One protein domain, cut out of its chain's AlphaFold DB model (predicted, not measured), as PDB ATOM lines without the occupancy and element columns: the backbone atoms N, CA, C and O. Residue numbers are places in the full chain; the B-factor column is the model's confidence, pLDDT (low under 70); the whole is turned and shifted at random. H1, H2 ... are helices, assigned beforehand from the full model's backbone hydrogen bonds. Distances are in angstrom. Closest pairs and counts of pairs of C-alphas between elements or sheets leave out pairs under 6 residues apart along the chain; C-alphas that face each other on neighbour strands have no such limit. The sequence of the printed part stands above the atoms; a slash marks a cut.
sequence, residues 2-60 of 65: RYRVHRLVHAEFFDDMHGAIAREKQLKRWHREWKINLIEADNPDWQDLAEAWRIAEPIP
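Overview. This is residues 2 to 60 of the 65 residues of the protein "Excinuclease ABC subunit C" of Sphingopyxis sp. FD7 (UniProt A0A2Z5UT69). A loose, open triangle of chain: the longest helix, H1, makes one side, H2 turns back from its end at a steep tilt to make a corner, and the unnamed residues 6 to 16 run back to the start of H1 as the third side. The short H3 lies at the end far from H1, and residues 28 to 34, of which 32 to 34 belong to H2, stick out at the corner. The printed part has 59 residues with three named helices, in the order H1, H2, H3, and no named strand; the class is all helix, though under half of the residues, 28 of 59, are in named elements. The whole is loose, with a radius of gyration of the C-alphas of 12.9 A and spans of 34 by 27 by 26 A.

Along the chain. H1, residues 17 to 29, measures 18.8 A from C-alpha 17 at (24.601, 38.682, 246.687) to C-alpha 29 at (24.163, 20.757, 240.923). H2, residues 32 to 42, measures 15.9 A. H3, residues 49 to 52, measures 4.8 A and ends with C-alpha 52 at (48.599, 34.396, 242.934).

Arrangement. H1 and H2 are close but not clearly touching; their closest C-alphas, those of Leu 27 and Lys 35, are 7.3 A apart. They run opposite ways at a steep tilt of 52 degrees. H3 is apart from H1 and from H2. Every O i to N i+4 pair is within hydrogen-bond range in H1 and 6 of 7 are in H2, while H3 is too short for such a pair.

Size, cuts and confidence. The two C-alphas farthest apart, those of His 18 and Pro 60, are 36.1 A apart. The printed part has no cut. The link from H1 to H2 is tight and that from H2 to H3 is short. The mean pLDDT of the printed part is 87.5, with residues 2 to 5, 58 and 60 under 70.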
ATOM      1  N   ARG A   2      39.021  14.481 256.502       47.84
ATOM      2  CA  ARG A   2      40.209  14.232 255.657       47.84
ATOM      3  C   ARG A   2      39.946  14.656 254.211       47.84
ATOM      4  O   ARG A   2      40.155  13.885 253.287       47.84
ATOM      5  N   TYR A   3      39.458  15.876 254.027       50.34
ATOM      6  CA  TYR A   3      39.352  16.477 252.702       50.34
ATOM      7  C   TYR A   3      40.415  17.560 252.608       50.34
ATOM      8  O   TYR A   3      40.300  18.641 253.172       50.34
ATOM      9  N   ARG A   4      41.509  17.168 251.960       56.59
ATOM     10  CA  ARG A   4      42.694  17.953 251.630       56.59
ATOM     11  C   ARG A   4      42.350  18.972 250.535       56.59
ATOM     12  O   ARG A   4      42.807  18.849 249.403       56.59
ATOM     13  N   VAL A   5      41.461  19.918 250.841       64.56
ATOM     14  CA  VAL A   5      41.148  21.035 249.941       64.56
ATOM     15  C   VAL A   5      42.273  22.043 250.098       64.56
ATOM     16  O   VAL A   5      42.259  22.869 251.002       64.56
ATOM     17  N   HIS A   6      43.306  21.862 249.286       72.56
ATOM     18  CA  HIS A   6      44.519  22.657 249.384       72.56
ATOM     19  C   HIS A   6      44.492  23.828 248.401       72.56
ATOM     20  O   HIS A   6      44.812  24.929 248.800       72.56
ATOM     21  N   ARG A   7      44.025  23.640 247.166       84.50
ATOM     22  CA  ARG A   7      44.212  24.632 246.100       84.50
ATOM     23  C   ARG A   7      42.944  25.417 245.773       84.50
ATOM     24  O   ARG A   7      41.895  24.801 245.569       84.50
ATOM     25  N   LEU A   8      43.056  26.739 245.641       89.69
ATOM     26  CA  LEU A   8      42.012  27.578 245.052       89.69
ATOM     27  C   LEU A   8      42.275  27.690 243.548       89.69
ATOM     28  O   LEU A   8      43.245  28.310 243.149       89.69
ATOM     29  N   VAL A   9      41.439  27.082 242.707       92.06
ATOM     30  CA  VAL A   9      41.681  27.045 241.244       92.06
ATOM     31  C   VAL A   9      40.684  27.851 240.422       92.06
ATOM     32  O   VAL A   9      40.927  28.066 239.243       92.06
ATOM     33  N   HIS A  10      39.579  28.286 241.028       92.00
ATOM     34  CA  HIS A  10      38.522  29.038 240.353       92.00
ATOM     35  C   HIS A  10      37.801  29.951 241.334       92.00
ATOM     36  O   HIS A  10      37.487  29.528 242.452       92.00
ATOM     37  N   ALA A  11      37.522  31.177 240.909       91.50
ATOM     38  CA  ALA A  11      36.784  32.166 241.676       91.50
ATOM     39  C   ALA A  11      36.038  33.109 240.721       91.50
ATOM     40  O   ALA A  11      36.590  33.561 239.726       91.50
ATOM     41  N   GLU A  12      34.780  33.409 241.038       91.50
ATOM     42  CA  GLU A  12      33.929  34.314 240.259       91.50
ATOM     43  C   GLU A  12      33.486  35.467 241.169       91.50
ATOM     44  O   GLU A  12      33.057  35.232 242.303       91.50
ATOM     45  N   PHE A  13      33.586  36.702 240.679       91.31
ATOM     46  CA  PHE A  13      33.102  37.895 241.375       91.31
ATOM     47  C   PHE A  13      31.732  38.295 240.827       91.31
ATOM     48  O   PHE A  13      31.503  38.255 239.621       91.31
ATOM     49  N   PHE A  14      30.831  38.689 241.724       93.25
ATOM     50  CA  PHE A  14      29.478  39.126 241.395       93.25
ATOM     51  C   PHE A  14      29.189  40.452 242.089       93.25
ATOM     52  O   PHE A  14      29.587  40.645 243.238       93.25
ATOM     53  N   ASP A  15      28.463  41.335 241.403       94.00
ATOM     54  CA  ASP A  15      28.072  42.645 241.937       94.00
ATOM     55  C   ASP A  15      26.950  42.540 242.982       94.00
ATOM     56  O   ASP A  15      26.780  43.431 243.816       94.00
ATOM     57  N   ASP A  16      26.180  41.446 242.955       95.50
ATOM     58  CA  ASP A  16      25.061  41.207 243.854       95.50
ATOM     59  C   ASP A  16      25.173  39.878 244.624       95.50
ATOM     60  O   ASP A  16      25.674  38.847 244.165       95.50
ATOM     61  N   MET A  17      24.647  39.884 245.852       95.06
ATOM     62  CA  MET A  17      24.601  38.682 246.687       95.06
ATOM     63  C   MET A  17      23.673  37.614 246.086       95.06
ATOM     64  O   MET A  17      23.923  36.415 246.217       95.06
ATOM     65  N   HIS A  18      22.591  38.032 245.424       96.19
ATOM     66  CA  HIS A  18      21.616  37.114 244.844       96.19
ATOM     67  C   HIS A  18      22.190  36.332 243.655       96.19
ATOM     68  O   HIS A  18      21.988  35.113 243.599       96.19
ATOM     69  N   GLY A  19      22.940  36.979 242.759       95.56
ATOM     70  CA  GLY A  19      23.637  36.335 241.648       95.56
ATOM     71  C   GLY A  19      24.711  35.367 242.125       95.56
ATOM     72  O   GLY A  19      24.724  34.219 241.673       95.56
ATOM     73  N   ALA A  20      25.511  35.751 243.128       95.31
ATOM     74  CA  ALA A  20      26.490  34.849 243.740       95.31
ATOM     75  C   ALA A  20      25.833  33.568 244.290       95.31
ATOM     76  O   ALA A  20      26.260  32.452 243.984       95.31
ATOM     77  N   ILE A  21      24.734  33.704 245.045       95.62
ATOM     78  CA  ILE A  21      24.006  32.556 245.613       95.62
ATOM     79  C   ILE A  21      23.379  31.689 244.514       95.62
ATOM     80  O   ILE A  21      23.382  30.457 244.612       95.62
ATOM     81  N   ALA A  22      22.799  32.302 243.479       96.06
ATOM     82  CA  ALA A  22      22.202  31.572 242.365       96.06
ATOM     83  C   ALA A  22      23.260  30.761 241.602       96.06
ATOM     84  O   ALA A  22      23.048  29.571 241.341       96.06
ATOM     85  N   ARG A  23      24.420  31.367 241.331       95.00
ATOM     86  CA  ARG A  23      25.558  30.701 240.697       95.00
ATOM     87  C   ARG A  23      26.093  29.558 241.548       95.00
ATOM     88  O   ARG A  23      26.270  28.453 241.042       95.00
ATOM     89  N   GLU A  24      26.283  29.777 242.846       94.44
ATOM     90  CA  GLU A  24      26.750  28.736 243.760       94.44
ATOM     91  C   GLU A  24      25.792  27.531 243.763       94.44
ATOM     92  O   GLU A  24      26.215  26.377 243.652       94.44
ATOM     93  N   LYS A  25      24.475  27.785 243.824       94.50
ATOM     94  CA  LYS A  25      23.447  26.734 243.734       94.50
ATOM     95  C   LYS A  25      23.496  25.994 242.397       94.50
ATOM     96  O   LYS A  25      23.316  24.775 242.382       94.50
ATOM     97  N   GLN A  26      23.744  26.702 241.298       94.00
ATOM     98  CA  GLN A  26      23.904  26.110 239.973       94.00
ATOM     99  C   GLN A  26      25.135  25.187 239.931       94.00
ATOM    100  O   GLN A  26      24.998  24.003 239.618       94.00
ATOM    101  N   LEU A  27      26.307  25.683 240.341       93.12
ATOM    102  CA  LEU A  27      27.564  24.927 240.361       93.12
ATOM    103  C   LEU A  27      27.504  23.710 241.293       93.12
ATOM    104  O   LEU A  27      28.087  22.666 240.991       93.12
ATOM    105  N   LYS A  28      26.774  23.784 242.412       90.25
ATOM    106  CA  LYS A  28      26.563  22.631 243.307       90.25
ATOM    107  C   LYS A  28      25.848  21.471 242.611       90.25
ATOM    108  O   LYS A  28      26.166  20.322 242.905       90.25
ATOM    109  N   ARG A  29      24.940  21.760 241.674       93.19
ATOM    110  CA  ARG A  29      24.163  20.757 240.923       93.19
ATOM    111  C   ARG A  29      24.846  20.270 239.644       93.19
ATOM    112  O   ARG A  29      24.371  19.313 239.044       93.19
ATOM    113  N   TRP A  30      25.933  20.907 239.217       94.94
ATOM    114  CA  TRP A  30      26.635  20.527 237.993       94.94
ATOM    115  C   TRP A  30      27.376  19.200 238.106       94.94
ATOM    116  O   TRP A  30      27.946  18.861 239.151       94.94
ATOM    117  N   HIS A  31      27.440  18.504 236.971       94.88
ATOM    118  CA  HIS A  31      28.337  17.374 236.779       94.88
ATOM    119  C   HIS A  31      29.792  17.815 236.967       94.88
ATOM    120  O   HIS A  31      30.169  18.944 236.649       94.88
ATOM    121  N   ARG A  32      30.621  16.910 237.496       92.25
ATOM    122  CA  ARG A  32      32.040  17.183 237.767       92.25
ATOM    123  C   ARG A  32      32.790  17.644 236.516       92.25
ATOM    124  O   ARG A  32      33.596  18.557 236.614       92.25
ATOM    125  N   GLU A  33      32.488  17.047 235.368       94.38
ATOM    126  CA  GLU A  33      33.098  17.380 234.076       94.38
ATOM    127  C   GLU A  33      32.866  18.840 233.682       94.38
ATOM    128  O   GLU A  33      33.793  19.527 233.286       94.38
ATOM    129  N   TRP A  34      31.664  19.374 233.900       94.75
ATOM    130  CA  TRP A  34      31.378  20.769 233.557       94.75
ATOM    131  C   TRP A  34      32.125  21.751 234.451       94.75
ATOM    132  O   TRP A  34      32.526  22.814 233.995       94.75
ATOM    133  N   LYS A  35      32.339  21.390 235.721       92.56
ATOM    134  CA  LYS A  35      33.177  22.191 236.624       92.56
ATOM    135  C   LYS A  35      34.635  22.158 236.177       92.56
ATOM    136  O   LYS A  35      35.286  23.185 236.245       92.56
ATOM    137  N   ILE A  36      35.125  21.006 235.715       93.69
ATOM    138  CA  ILE A  36      36.479  20.871 235.160       93.69
ATOM    139  C   ILE A  36      36.622  21.736 233.913       93.69
ATOM    140  O   ILE A  36      37.511  22.569 233.895       93.69
ATOM    141  N   ASN A  37      35.705  21.633 232.953       94.62
ATOM    142  CA  ASN A  37      35.751  22.444 231.735       94.62
ATOM    143  C   ASN A  37      35.687  23.946 232.045       94.62
ATOM    144  O   ASN A  37      36.356  24.737 231.392       94.62
ATOM    145  N   LEU A  38      34.895  24.343 233.050       94.62
ATOM    146  CA  LEU A  38      34.846  25.727 233.523       94.62
ATOM    147  C   LEU A  38      36.201  26.180 234.087       94.62
ATOM    148  O   LEU A  38      36.662  27.257 233.734       94.62
ATOM    149  N   ILE A  39      36.829  25.355 234.932       94.00
ATOM    150  CA  ILE A  39      38.154  25.634 235.502       94.00
ATOM    151  C   ILE A  39      39.208  25.682 234.393       94.00
ATOM    152  O   ILE A  39      39.990  26.614 234.353       94.00
ATOM    153  N   GLU A  40      39.229  24.712 233.480       94.69
ATOM    154  CA  GLU A  40      40.223  24.621 232.404       94.69
ATOM    155  C   GLU A  40      40.101  25.759 231.386       94.69
ATOM    156  O   GLU A  40      41.104  26.152 230.794       94.69
ATOM    157  N   ALA A  41      38.899  26.313 231.197       93.88
ATOM    158  CA  ALA A  41      38.687  27.462 230.325       93.88
ATOM    159  C   ALA A  41      39.329  28.753 230.864       93.88
ATOM    160  O   ALA A  41      39.773  29.575 230.065       93.88
ATOM    161  N   ASP A  42      39.378  28.932 232.188       91.56
ATOM    162  CA  ASP A  42      39.922  30.136 232.840       91.56
ATOM    163  C   ASP A  42      41.353  29.929 233.379       91.56
ATOM    164  O   ASP A  42      42.198  30.819 233.333       91.56
ATOM    165  N   ASN A  43      41.653  28.718 233.847       93.31
ATOM    166  CA  ASN A  43      42.895  28.323 234.504       93.31
ATOM    167  C   ASN A  43      43.346  26.923 234.022       93.31
ATOM    168  O   ASN A  43      43.268  25.943 234.774       93.31
ATOM    169  N   PRO A  44      43.833  26.805 232.771       92.44
ATOM    170  CA  PRO A  44      44.210  25.522 232.167       92.44
ATOM    171  C   PRO A  44      45.364  24.818 232.894       92.44
ATOM    172  O   PRO A  44      45.435  23.591 232.897       92.44
ATOM    173  N   ASP A  45      46.238  25.577 233.556       91.06
ATOM    174  CA  ASP A  45      47.382  25.054 234.312       91.06
ATOM    175  C   ASP A  45      47.036  24.705 235.769       91.06
ATOM    176  O   ASP A  45      47.901  24.260 236.532       91.06
ATOM    177  N   TRP A  46      45.779  24.912 236.186       90.75
ATOM    178  CA  TRP A  46      45.313  24.666 237.554       90.75
ATOM    179  C   TRP A  46      46.198  25.350 238.608       90.75
ATOM    180  O   TRP A  46      46.527  24.754 239.647       90.75
ATOM    181  N   GLN A  47      46.611  26.589 238.330       89.44
ATOM    182  CA  GLN A  47      47.422  27.408 239.229       89.44
ATOM    183  C   GLN A  47      46.640  27.736 240.503       89.44
ATOM    184  O   GLN A  47      45.409  27.816 240.483       89.44
ATOM    185  N   ASP A  48      47.347  27.902 241.623       89.69
ATOM    186  CA  ASP A  48      46.716  28.298 242.879       89.69
ATOM    187  C   ASP A  48      46.465  29.809 242.892       89.69
ATOM    188  O   ASP A  48      47.381  30.618 243.052       89.69
ATOM    189  N   LEU A  49      45.203  30.191 242.741       89.25
ATOM    190  CA  LEU A  49      44.767  31.578 242.809       89.25
ATOM    191  C   LEU A  49      45.013  32.175 244.198       89.25
ATOM    192  O   LEU A  49      45.214  33.380 244.301       89.25
ATOM    193  N   ALA A  50      45.045  31.371 245.269       87.69
ATOM    194  CA  ALA A  50      45.329  31.890 246.608       87.69
ATOM    195  C   ALA A  50      46.783  32.376 246.738       87.69
ATOM    196  O   ALA A  50      47.028  33.399 247.381       87.69
ATOM    197  N   GLU A  51      47.724  31.680 246.087       85.69
ATOM    198  CA  GLU A  51      49.125  32.101 245.974       85.69
ATOM    199  C   GLU A  51      49.239  33.328 245.061       85.69
ATOM    200  O   GLU A  51      49.847  34.330 245.445       85.69
ATOM    201  N   ALA A  52      48.585  33.292 243.893       85.19
ATOM    202  CA  ALA A  52      48.599  34.396 242.934       85.19
ATOM    203  C   ALA A  52      48.038  35.699 243.529       85.19
ATOM    204  O   ALA A  52      48.596  36.777 243.323       85.19
ATOM    205  N   TRP A  53      46.960  35.605 244.308       88.44
ATOM    206  CA  TRP A  53      46.327  36.741 244.979       88.44
ATOM    207  C   TRP A  53      46.973  37.089 246.325       88.44
ATOM    208  O   TRP A  53      46.566  38.064 246.955       88.44
ATOM    209  N   ARG A  54      47.989  36.330 246.764       84.62
ATOM    210  CA  ARG A  54      48.685  36.501 248.055       84.62
ATOM    211  C   ARG A  54      47.736  36.510 249.258       84.62
ATOM    212  O   ARG A  54      47.938  37.253 250.215       84.62
ATOM    213  N   ILE A  55      46.692  35.686 249.197       82.44
ATOM    214  CA  ILE A  55      45.674  35.563 250.254       82.44
ATOM    215  C   ILE A  55      46.060  34.468 251.260       82.44
ATOM    216  O   ILE A  55      45.594  34.479 252.398       82.44
ATOM    217  N   ALA A  56      46.934  33.539 250.868       75.25
ATOM    218  CA  ALA A  56      47.431  32.472 251.726       75.25
ATOM    219  C   ALA A  56      48.934  32.244 251.525       75.25
ATOM    220  O   ALA A  56      49.487  32.567 250.471       75.25
ATOM    221  N   GLU A  57      49.588  31.665 252.535       70.12
ATOM    222  CA  GLU A  57      50.960  31.187 252.379       70.12
ATOM    223  C   GLU A  57      51.018  30.005 251.398       70.12
ATOM    224  O   GLU A  57      50.093  29.183 251.371       70.12
ATOM    225  N   PRO A  58      52.095  29.900 250.597       68.00
ATOM    226  CA  PRO A  58      52.244  28.830 249.627       68.00
ATOM    227  C   PRO A  58      52.227  27.478 250.331       68.00
ATOM    228  O   PRO A  58      52.929  27.233 251.315       68.00
ATOM    229  N   ILE A  59      51.406  26.575 249.808       70.19
ATOM    230  CA  ILE A  59      51.222  25.256 250.399       70.19
ATOM    231  C   ILE A  59      52.528  24.491 250.228       70.19
ATOM    232  O   ILE A  59      53.010  24.383 249.094       70.19
ATOM    233  N   PRO A  60      53.104  23.933 251.311       69.88
ATOM    234  CA  PRO A  60      54.320  23.154 251.199       69.88
ATOM    235  C   PRO A  60      54.053  22.019 250.217       69.88
ATOM    236  O   PRO A  60      53.187  21.166 250.446       69.88
TER     237      PRO A  60